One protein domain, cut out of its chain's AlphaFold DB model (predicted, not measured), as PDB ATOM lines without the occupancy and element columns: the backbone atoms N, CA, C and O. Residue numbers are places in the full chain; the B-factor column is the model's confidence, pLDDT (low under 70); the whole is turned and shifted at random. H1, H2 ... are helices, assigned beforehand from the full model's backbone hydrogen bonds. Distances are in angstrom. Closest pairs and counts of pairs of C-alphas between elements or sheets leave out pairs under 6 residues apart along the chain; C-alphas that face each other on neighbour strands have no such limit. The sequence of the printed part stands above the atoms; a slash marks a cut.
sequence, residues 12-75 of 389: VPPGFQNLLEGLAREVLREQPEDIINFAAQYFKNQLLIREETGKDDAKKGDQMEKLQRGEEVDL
ATOM      1  N   VAL A  12     154.658 114.259   0.797       85.94
ATOM      2  CA  VAL A  12     155.542 114.974   1.728       85.94
ATOM      3  C   VAL A  12     156.596 113.988   2.264       85.94
ATOM      4  O   VAL A  12     156.219 112.867   2.620       85.94
ATOM      5  N   PRO A  13     157.897 114.340   2.296       89.31
ATOM      6  CA  PRO A  13     158.917 113.484   2.897       89.31
ATOM      7  C   PRO A  13     158.667 113.280   4.401       89.31
ATOM      8  O   PRO A  13     158.239 114.225   5.069       89.31
ATOM      9  N   PRO A  14     158.947 112.088   4.955       87.50
ATOM     10  CA  PRO A  14     158.727 111.814   6.374       87.50
ATOM     11  C   PRO A  14     159.536 112.771   7.258       87.50
ATOM     12  O   PRO A  14     160.677 113.112   6.933       87.50
ATOM     13  N   GLY A  15     158.933 113.249   8.350       88.19
ATOM     14  CA  GLY A  15     159.574 114.195   9.270       88.19
ATOM     15  C   GLY A  15     159.804 115.620   8.731       88.19
ATOM     16  O   GLY A  15     160.251 116.482   9.488       88.19
ATOM     17  N   PHE A  16     159.456 115.923   7.471       90.75
ATOM     18  CA  PHE A  16     159.568 117.277   6.899       90.75
ATOM     19  C   PHE A  16     158.737 118.314   7.672       90.75
ATOM     20  O   PHE A  16     159.169 119.453   7.839       90.75
ATOM     21  N   GLN A  17     157.580 117.906   8.209       90.44
ATOM     22  CA  GLN A  17     156.758 118.752   9.076       90.44
ATOM     23  C   GLN A  17     157.531 119.219  10.320       90.44
ATOM     24  O   GLN A  17     157.472 120.399  10.646       90.44
ATOM     25  N   ASN A  18     158.307 118.339  10.967       91.06
ATOM     26  CA  ASN A  18     159.081 118.684  12.166       91.06
ATOM     27  C   ASN A  18     160.165 119.740  11.874       91.06
ATOM     28  O   ASN A  18     160.392 120.626  12.691       91.06
ATOM     29  N   LEU A  19     160.794 119.696  10.691       92.75
ATOM     30  CA  LEU A  19     161.769 120.713  10.272       92.75
ATOM     31  C   LEU A  19     161.125 122.093  10.071       92.75
ATOM     32  O   LEU A  19     161.692 123.103  10.490       92.75
ATOM     33  N   LEU A  20     159.949 122.144   9.433       94.00
ATOM     34  CA  LEU A  20     159.219 123.399   9.229       94.00
ATOM     35  C   LEU A  20     158.617 123.936  10.530       94.00
ATOM     36  O   LEU A  20     158.642 125.142  10.753       94.00
ATOM     37  N   GLU A  21     158.110 123.062  11.399       93.19
ATOM     38  CA  GLU A  21     157.592 123.446  12.712       93.19
ATOM     39  C   GLU A  21     158.717 123.968  13.619       93.19
ATOM     40  O   GLU A  21     158.535 124.981  14.291       93.19
ATOM     41  N   GLY A  22     159.897 123.339  13.584       94.25
ATOM     42  CA  GLY A  22     161.103 123.823  14.254       94.25
ATOM     43  C   GLY A  22     161.485 125.232  13.803       94.25
ATOM     44  O   GLY A  22     161.573 126.132  14.636       94.25
ATOM     45  N   LEU A  23     161.616 125.461  12.490       95.62
ATOM     46  CA  LEU A  23     161.887 126.796  11.948       95.62
ATOM     47  C   LEU A  23     160.803 127.811  12.350       95.62
ATOM     48  O   LEU A  23     161.131 128.905  12.798       95.62
ATOM     49  N   ALA A  24     159.520 127.461  12.219       96.69
ATOM     50  CA  ALA A  24     158.415 128.363  12.545       96.69
ATOM     51  C   ALA A  24     158.392 128.747  14.034       96.69
ATOM     52  O   ALA A  24     158.140 129.904  14.362       96.69
ATOM     53  N   ARG A  25     158.705 127.806  14.937       96.38
ATOM     54  CA  ARG A  25     158.829 128.060  16.382       96.38
ATOM     55  C   ARG A  25     159.963 129.031  16.710       96.38
ATOM     56  O   ARG A  25     159.790 129.846  17.612       96.38
ATOM     57  N   GLU A  26     161.086 128.964  15.998       96.94
ATOM     58  CA  GLU A  26     162.208 129.888  16.205       96.94
ATOM     59  C   GLU A  26     161.963 131.261  15.553       96.94
ATOM     60  O   GLU A  26     162.193 132.279  16.196       96.94
ATOM     61  N   VAL A  27     161.364 131.325  14.353       97.62
ATOM     62  CA  VAL A  27     160.918 132.598  13.742       97.62
ATOM     63  C   VAL A  27     159.926 133.330  14.654       97.62
ATOM     64  O   VAL A  27     160.059 134.533  14.865       97.62
ATOM     65  N   LEU A  28     158.962 132.616  15.246       97.00
ATOM     66  CA  LEU A  28     157.999 133.201  16.186       97.00
ATOM     67  C   LEU A  28     158.624 133.612  17.532       97.00
ATOM     68  O   LEU A  28     158.053 134.460  18.216       97.00
ATOM     69  N   ARG A  29     159.773 133.033  17.913       97.69
ATOM     70  CA  ARG A  29     160.516 133.384  19.134       97.69
ATOM     71  C   ARG A  29     161.404 134.610  18.936       97.69
ATOM     72  O   ARG A  29     161.422 135.475  19.802       97.69
ATOM     73  N   GLU A  30     162.152 134.655  17.838       96.56
ATOM     74  CA  GLU A  30     163.180 135.677  17.599       96.56
ATOM     75  C   GLU A  30     162.670 136.885  16.795       96.56
ATOM     76  O   GLU A  30     163.311 137.931  16.820       96.56
ATOM     77  N   GLN A  31     161.519 136.765  16.116       97.19
ATOM     78  CA  GLN A  31     160.892 137.820  15.297       97.19
ATOM     79  C   GLN A  31     161.874 138.537  14.331       97.19
ATOM     80  O   GLN A  31     161.947 139.768  14.322       97.19
ATOM     81  N   PRO A  32     162.656 137.798  13.514       97.19
ATOM     82  CA  PRO A  32     163.702 138.378  12.674       97.19
ATOM     83  C   PRO A  32     163.137 139.184  11.493       97.19
ATOM     84  O   PRO A  32     162.239 138.723  10.788       97.19
ATOM     85  N   GLU A  33     163.741 140.342  11.207       95.31
ATOM     86  CA  GLU A  33     163.377 141.200  10.063       95.31
ATOM     87  C   GLU A  33     163.575 140.499   8.701       95.31
ATOM     88  O   GLU A  33     162.763 140.663   7.790       95.31
ATOM     89  N   ASP A  34     164.626 139.679   8.565       97.19
ATOM     90  CA  ASP A  34     164.897 138.854   7.379       97.19
ATOM     91  C   ASP A  34     164.733 137.360   7.697       97.19
ATOM     92  O   ASP A  34     165.677 136.643   8.049       97.19
ATOM     93  N   ILE A  35     163.501 136.881   7.517       95.75
ATOM     94  CA  ILE A  35     163.113 135.474   7.685       95.75
ATOM     95  C   ILE A  35     163.878 134.546   6.716       95.75
ATOM     96  O   ILE A  35     164.100 133.378   7.038       95.75
ATOM     97  N   ILE A  36     164.306 135.026   5.542       96.12
ATOM     98  CA  ILE A  36     164.948 134.193   4.509       96.12
ATOM     99  C   ILE A  36     166.399 133.896   4.899       96.12
ATOM    100  O   ILE A  36     166.824 132.736   4.888       96.12
ATOM    101  N   ASN A  37     167.153 134.924   5.287       97.19
ATOM    102  CA  ASN A  37     168.509 134.768   5.808       97.19
ATOM    103  C   ASN A  37     168.498 134.015   7.148       97.19
ATOM    104  O   ASN A  37     169.296 133.094   7.329       97.19
ATOM    105  N   PHE A  38     167.537 134.307   8.034       97.69
ATOM    106  CA  PHE A  38     167.345 133.549   9.272       97.69
ATOM    107  C   PHE A  38     167.124 132.053   9.009       97.69
ATOM    108  O   PHE A  38     167.848 131.222   9.552       97.69
ATOM    109  N   ALA A  39     166.204 131.683   8.110       96.81
ATOM    110  CA  ALA A  39     165.961 130.284   7.755       96.81
ATOM    111  C   ALA A  39     167.204 129.600   7.154       96.81
ATOM    112  O   ALA A  39     167.493 128.440   7.462       96.81
ATOM    113  N   ALA A  40     167.980 130.318   6.335       96.75
ATOM    114  CA  ALA A  40     169.234 129.812   5.779       96.75
ATOM    115  C   ALA A  40     170.322 129.596   6.850       96.75
ATOM    116  O   ALA A  40     171.132 128.676   6.716       96.75
ATOM    117  N   GLN A  41     170.351 130.409   7.910       96.94
ATOM    118  CA  GLN A  41     171.243 130.221   9.060       96.94
ATOM    119  C   GLN A  41     170.756 129.087   9.974       96.94
ATOM    120  O   GLN A  41     171.544 128.208  10.315       96.94
ATOM    121  N   TYR A  42     169.456 129.031  10.277       95.94
ATOM    122  CA  TYR A  42     168.826 127.957  11.051       95.94
ATOM    123  C   TYR A  42     169.133 126.572  10.463       95.94
ATOM    124  O   TYR A  42     169.648 125.697  11.164       95.94
ATOM    125  N   PHE A  43     168.911 126.374   9.158       95.25
ATOM    126  CA  PHE A  43     169.193 125.084   8.523       95.25
ATOM    127  C   PHE A  43     170.694 124.775   8.396       95.25
ATOM    128  O   PHE A  43     171.063 123.604   8.461       95.25
ATOM    129  N   LYS A  44     171.581 125.778   8.294       96.00
ATOM    130  CA  LYS A  44     173.038 125.557   8.401       96.00
ATOM    131  C   LYS A  44     173.435 125.067   9.793       96.00
ATOM    132  O   LYS A  44     174.184 124.101   9.896       96.00
ATOM    133  N   ASN A  45     172.901 125.686  10.844       94.50
ATOM    134  CA  ASN A  45     173.179 125.297  12.225       94.50
ATOM    135  C   ASN A  45     172.652 123.880  12.515       94.50
ATOM    136  O   ASN A  45     173.358 123.075  13.113       94.50
ATOM    137  N   GLN A  46     171.462 123.536  12.012       92.88
ATOM    138  CA  GLN A  46     170.913 122.176  12.091       92.88
ATOM    139  C   GLN A  46     171.765 121.133  11.343       92.88
ATOM    140  O   GLN A  46     171.965 120.027  11.844       92.88
ATOM    141  N   LEU A  47     172.312 121.468  10.166       93.88
ATOM    142  CA  LEU A  47     173.245 120.589   9.449       93.88
ATOM    143  C   LEU A  47     174.560 120.394  10.221       93.88
ATOM    144  O   LEU A  47     175.026 119.263  10.332       93.88
ATOM    145  N   LEU A  48     175.108 121.453  10.822       94.94
ATOM    146  CA  LEU A  48     176.312 121.382  11.654       94.94
ATOM    147  C   LEU A  48     176.091 120.502  12.898       94.94
ATOM    148  O   LEU A  48     176.865 119.579  13.138       94.94
ATOM    149  N   ILE A  49     174.989 120.699  13.632       91.50
ATOM    150  CA  ILE A  49     174.620 119.861  14.791       91.50
ATOM    151  C   ILE A  49     174.481 118.385  14.383       91.50
ATOM    152  O   ILE A  49     174.871 117.485  15.134       91.50
ATOM    153  N   ARG A  50     173.948 118.121  13.187       92.69
ATOM    154  CA  ARG A  50     173.821 116.775  12.617       92.69
ATOM    155  C   ARG A  50     175.167 116.148  12.255       92.69
ATOM    156  O   ARG A  50     175.328 114.945  12.459       92.69
ATOM    157  N   GLU A  51     176.115 116.922  11.740       93.88
ATOM    158  CA  GLU A  51     177.474 116.455  11.433       93.88
ATOM    159  C   GLU A  51     178.294 116.198  12.708       93.88
ATOM    160  O   GLU A  51     178.962 115.169  12.802       93.88
ATOM    161  N   GLU A  52     178.183 117.060  13.724       94.62
ATOM    162  CA  GLU A  52     178.893 116.910  15.003       94.62
ATOM    163  C   GLU A  52     178.321 115.802  15.901       94.62
ATOM    164  O   GLU A  52     179.072 115.085  16.564       94.62
ATOM    165  N   THR A  53     176.990 115.661  15.965       92.31
ATOM    166  CA  THR A  53     176.323 114.789  16.956       92.31
ATOM    167  C   THR A  53     175.638 113.559  16.363       92.31
ATOM    168  O   THR A  53     175.122 112.729  17.114       92.31
ATOM    169  N   GLY A  54     175.566 113.447  15.032       90.38
ATOM    170  CA  GLY A  54     174.828 112.396  14.318       90.38
ATOM    171  C   GLY A  54     173.297 112.488  14.420       90.38
ATOM    172  O   GLY A  54     172.593 111.690  13.794       90.38
ATOM    173  N   LYS A  55     172.761 113.437  15.200       86.56
ATOM    174  CA  LYS A  55     171.321 113.611  15.434       86.56
ATOM    175  C   LYS A  55     170.679 114.328  14.255       86.56
ATOM    176  O   LYS A  55     171.194 115.318  13.758       86.56
ATOM    177  N   ASP A  56     169.542 113.819  13.809       88.69
ATOM    178  CA  ASP A  56     168.866 114.286  12.604       88.69
ATOM    179  C   ASP A  56     167.400 114.567  12.939       88.69
ATOM    180  O   ASP A  56     166.605 113.636  13.092       88.69
ATOM    181  N   ASP A  57     167.046 115.847  13.080       87.38
ATOM    182  CA  ASP A  57     165.692 116.264  13.464       87.38
ATOM    183  C   ASP A  57     164.624 115.830  12.442       87.38
ATOM    184  O   ASP A  57     163.460 115.665  12.810       87.38
ATOM    185  N   ALA A  58     165.001 115.533  11.191       89.56
ATOM    186  CA  ALA A  58     164.098 114.904  10.227       89.56
ATOM    187  C   ALA A  58     163.769 113.451  10.617       89.56
ATOM    188  O   ALA A  58     162.601 113.072  10.653       89.56
ATOM    189  N   LYS A  59     164.777 112.640  10.979       90.00
ATOM    190  CA  LYS A  59     164.573 111.247  11.430       90.00
ATOM    191  C   LYS A  59     163.828 111.181  12.759       90.00
ATOM    192  O   LYS A  59     162.985 110.312  12.942       90.00
ATOM    193  N   LYS A  60     164.112 112.112  13.673       88.06
ATOM    194  CA  LYS A  60     163.372 112.253  14.931       88.06
ATOM    195  C   LYS A  60     161.902 112.605  14.668       88.06
ATOM    196  O   LYS A  60     161.022 112.039  15.306       88.06
ATOM    197  N   GLY A  61     161.640 113.484  13.697       88.31
ATOM    198  CA  GLY A  61     160.294 113.788  13.207       88.31
ATOM    199  C   GLY A  61     159.576 112.561  12.634       88.31
ATOM    200  O   GLY A  61     158.470 112.268  13.061       88.31
ATOM    201  N   ASP A  62     160.224 111.814  11.733       89.44
ATOM    202  CA  ASP A  62     159.713 110.556  11.157       89.44
ATOM    203  C   ASP A  62     159.372 109.516  12.237       89.44
ATOM    204  O   ASP A  62     158.285 108.946  12.234       89.44
ATOM    205  N   GLN A  63     160.260 109.308  13.214       87.00
ATOM    206  CA  GLN A  63     159.994 108.423  14.352       87.00
ATOM    207  C   GLN A  63     158.762 108.882  15.147       87.00
ATOM    208  O   GLN A  63     157.864 108.081  15.393       87.00
ATOM    209  N   MET A  64     158.665 110.168  15.498       83.88
ATOM    210  CA  MET A  64     157.504 110.704  16.219       83.88
ATOM    211  C   MET A  64     156.200 110.598  15.408       83.88
ATOM    212  O   MET A  64     155.167 110.251  15.976       83.88
ATOM    213  N   GLU A  65     156.240 110.840  14.094       85.69
ATOM    214  CA  GLU A  65     155.104 110.682  13.171       85.69
ATOM    215  C   GLU A  65     154.614 109.222  13.138       85.69
ATOM    216  O   GLU A  65     153.411 108.960  13.190       85.69
ATOM    217  N   LYS A  66     155.541 108.256  13.132       86.00
ATOM    218  CA  LYS A  66     155.245 106.816  13.194       86.00
ATOM    219  C   LYS A  66     154.611 106.403  14.521       86.00
ATOM    220  O   LYS A  66     153.564 105.757  14.498       86.00
ATOM    221  N   LEU A  67     155.164 106.843  15.657       82.19
ATOM    222  CA  LEU A  67     154.553 106.610  16.974       82.19
ATOM    223  C   LEU A  67     153.135 107.208  17.048       82.19
ATOM    224  O   LEU A  67     152.216 106.543  17.517       82.19
ATOM    225  N   GLN A  68     152.929 108.431  16.546       82.62
ATOM    226  CA  GLN A  68     151.603 109.070  16.499       82.62
ATOM    227  C   GLN A  68     150.614 108.336  15.582       82.62
ATOM    228  O   GLN A  68     149.412 108.341  15.846       82.62
ATOM    229  N   ARG A  69     151.105 107.680  14.525       83.12
ATOM    230  CA  ARG A  69     150.307 106.829  13.630       83.12
ATOM    231  C   ARG A  69     149.955 105.464  14.239       83.12
ATOM    232  O   ARG A  69     149.167 104.739  13.638       83.12
ATOM    233  N   GLY A  70     150.521 105.111  15.396       77.19
ATOM    234  CA  GLY A  70     150.385 103.779  15.986       77.19
ATOM    235  C   GLY A  70     151.174 102.703  15.233       77.19
ATOM    236  O   GLY A  70     150.779 101.543  15.244       77.19
ATOM    237  N   GLU A  71     152.256 103.076  14.543       77.38
ATOM    238  CA  GLU A  71     153.202 102.107  13.984       77.38
ATOM    239  C   GLU A  71     154.003 101.480  15.131       77.38
ATOM    240  O   GLU A  71     154.625 102.191  15.925       77.38
ATOM    241  N   GLU A  72     153.951 100.153  15.239       70.25
ATOM    242  CA  GLU A  72     154.635  99.407  16.292       70.25
ATOM    243  C   GLU A  72     156.152  99.591  16.167       70.25
ATOM    244  O   GLU A  72     156.763  99.262  15.149       70.25
ATOM    245  N   VAL A  73     156.767 100.142  17.215       70.69
ATOM    246  CA  VAL A  73     158.225 100.213  17.323       70.69
ATOM    247  C   VAL A  73     158.713  98.832  17.736       70.69
ATOM    248  O   VAL A  73     158.471  98.410  18.865       70.69
ATOM    249  N   ASP A  74     159.400  98.144  16.828       77.44
ATOM    250  CA  ASP A  74     160.062  96.877  17.129       77.44
ATOM    251  C   ASP A  74     161.213  97.132  18.120       77.44
ATOM    252  O   ASP A  74     162.224  97.758  17.788       77.44
ATOM    253  N   LEU A  75     161.000  96.742  19.379       80.44
ATOM    254  CA  LEU A  75     161.925  96.962  20.489       80.44
ATOM    255  C   LEU A  75     162.730  95.688  20.735       80.44
ATOM    256  O   LEU A  75     162.214  94.729  21.316       80.44
TER     257      LEU A  75
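This is residues 12 to 75 of the 389 residues of the protein "Sperm surface protein Sp17" of Stylophora pistillata (UniProt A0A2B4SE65). The longest helix, H2, and H1 make an open V whose point is at the link between them, and H3 begins beside the start of H1 and runs on away from the V. Residues 54 to 56 cross the open side of the V, from the end of H2 to the start of H3. The printed part has 64 residues, with three named helices in the order H1, H2, H3 and no named strand; the class is all helix. The whole is loose, with a radius of gyration of the C-alphas of 13.7 A, and elongated, spanning 44 by 25 by 20 A.

H2, residues 35 to 53, touches H1, residues 16 to 30, with residues 35 to 42 alone, and H1 touches H2 with residues 23 to 27 alone. Their closest C-alphas, those of Leu 23 and Ala 39, are 6.8 A apart. The two run opposite ways at a steep tilt of 61 degrees. H3, residues 57 to 68, touches H1 with residues 57 to 62 alone, and residues 16 to 19 alone of H1 take part. Their closest C-alphas, those of Asn 18 and Gly 61, are 5.2 A apart. H1 and H3 run opposite ways at a steep tilt of 67 degrees. H2 and H3 are only just apart, their closest C-alphas at 8.0 A. In H1, H2 and H3 every O i to N i+4 pair is within hydrogen-bond range.

H2 measures 26.2 A from first to last C-alpha, beginning at C-alpha 35 (163.113, 135.474, 7.685). H1 measures 21.6 A and begins at C-alpha 16 (159.568, 117.277, 6.899). H3 measures 16.1 A and ends at C-alpha 68 (151.603, 109.070, 16.499).

The two C-alphas farthest apart, those of Glu 33 and Leu 75, are 45.5 A from each other. The links H1 to H2 and H2 to H3 are tight, with 4 and 3 residues. The printed part has no cut. Its mean pLDDT is 90.7, and no printed residue is under 70.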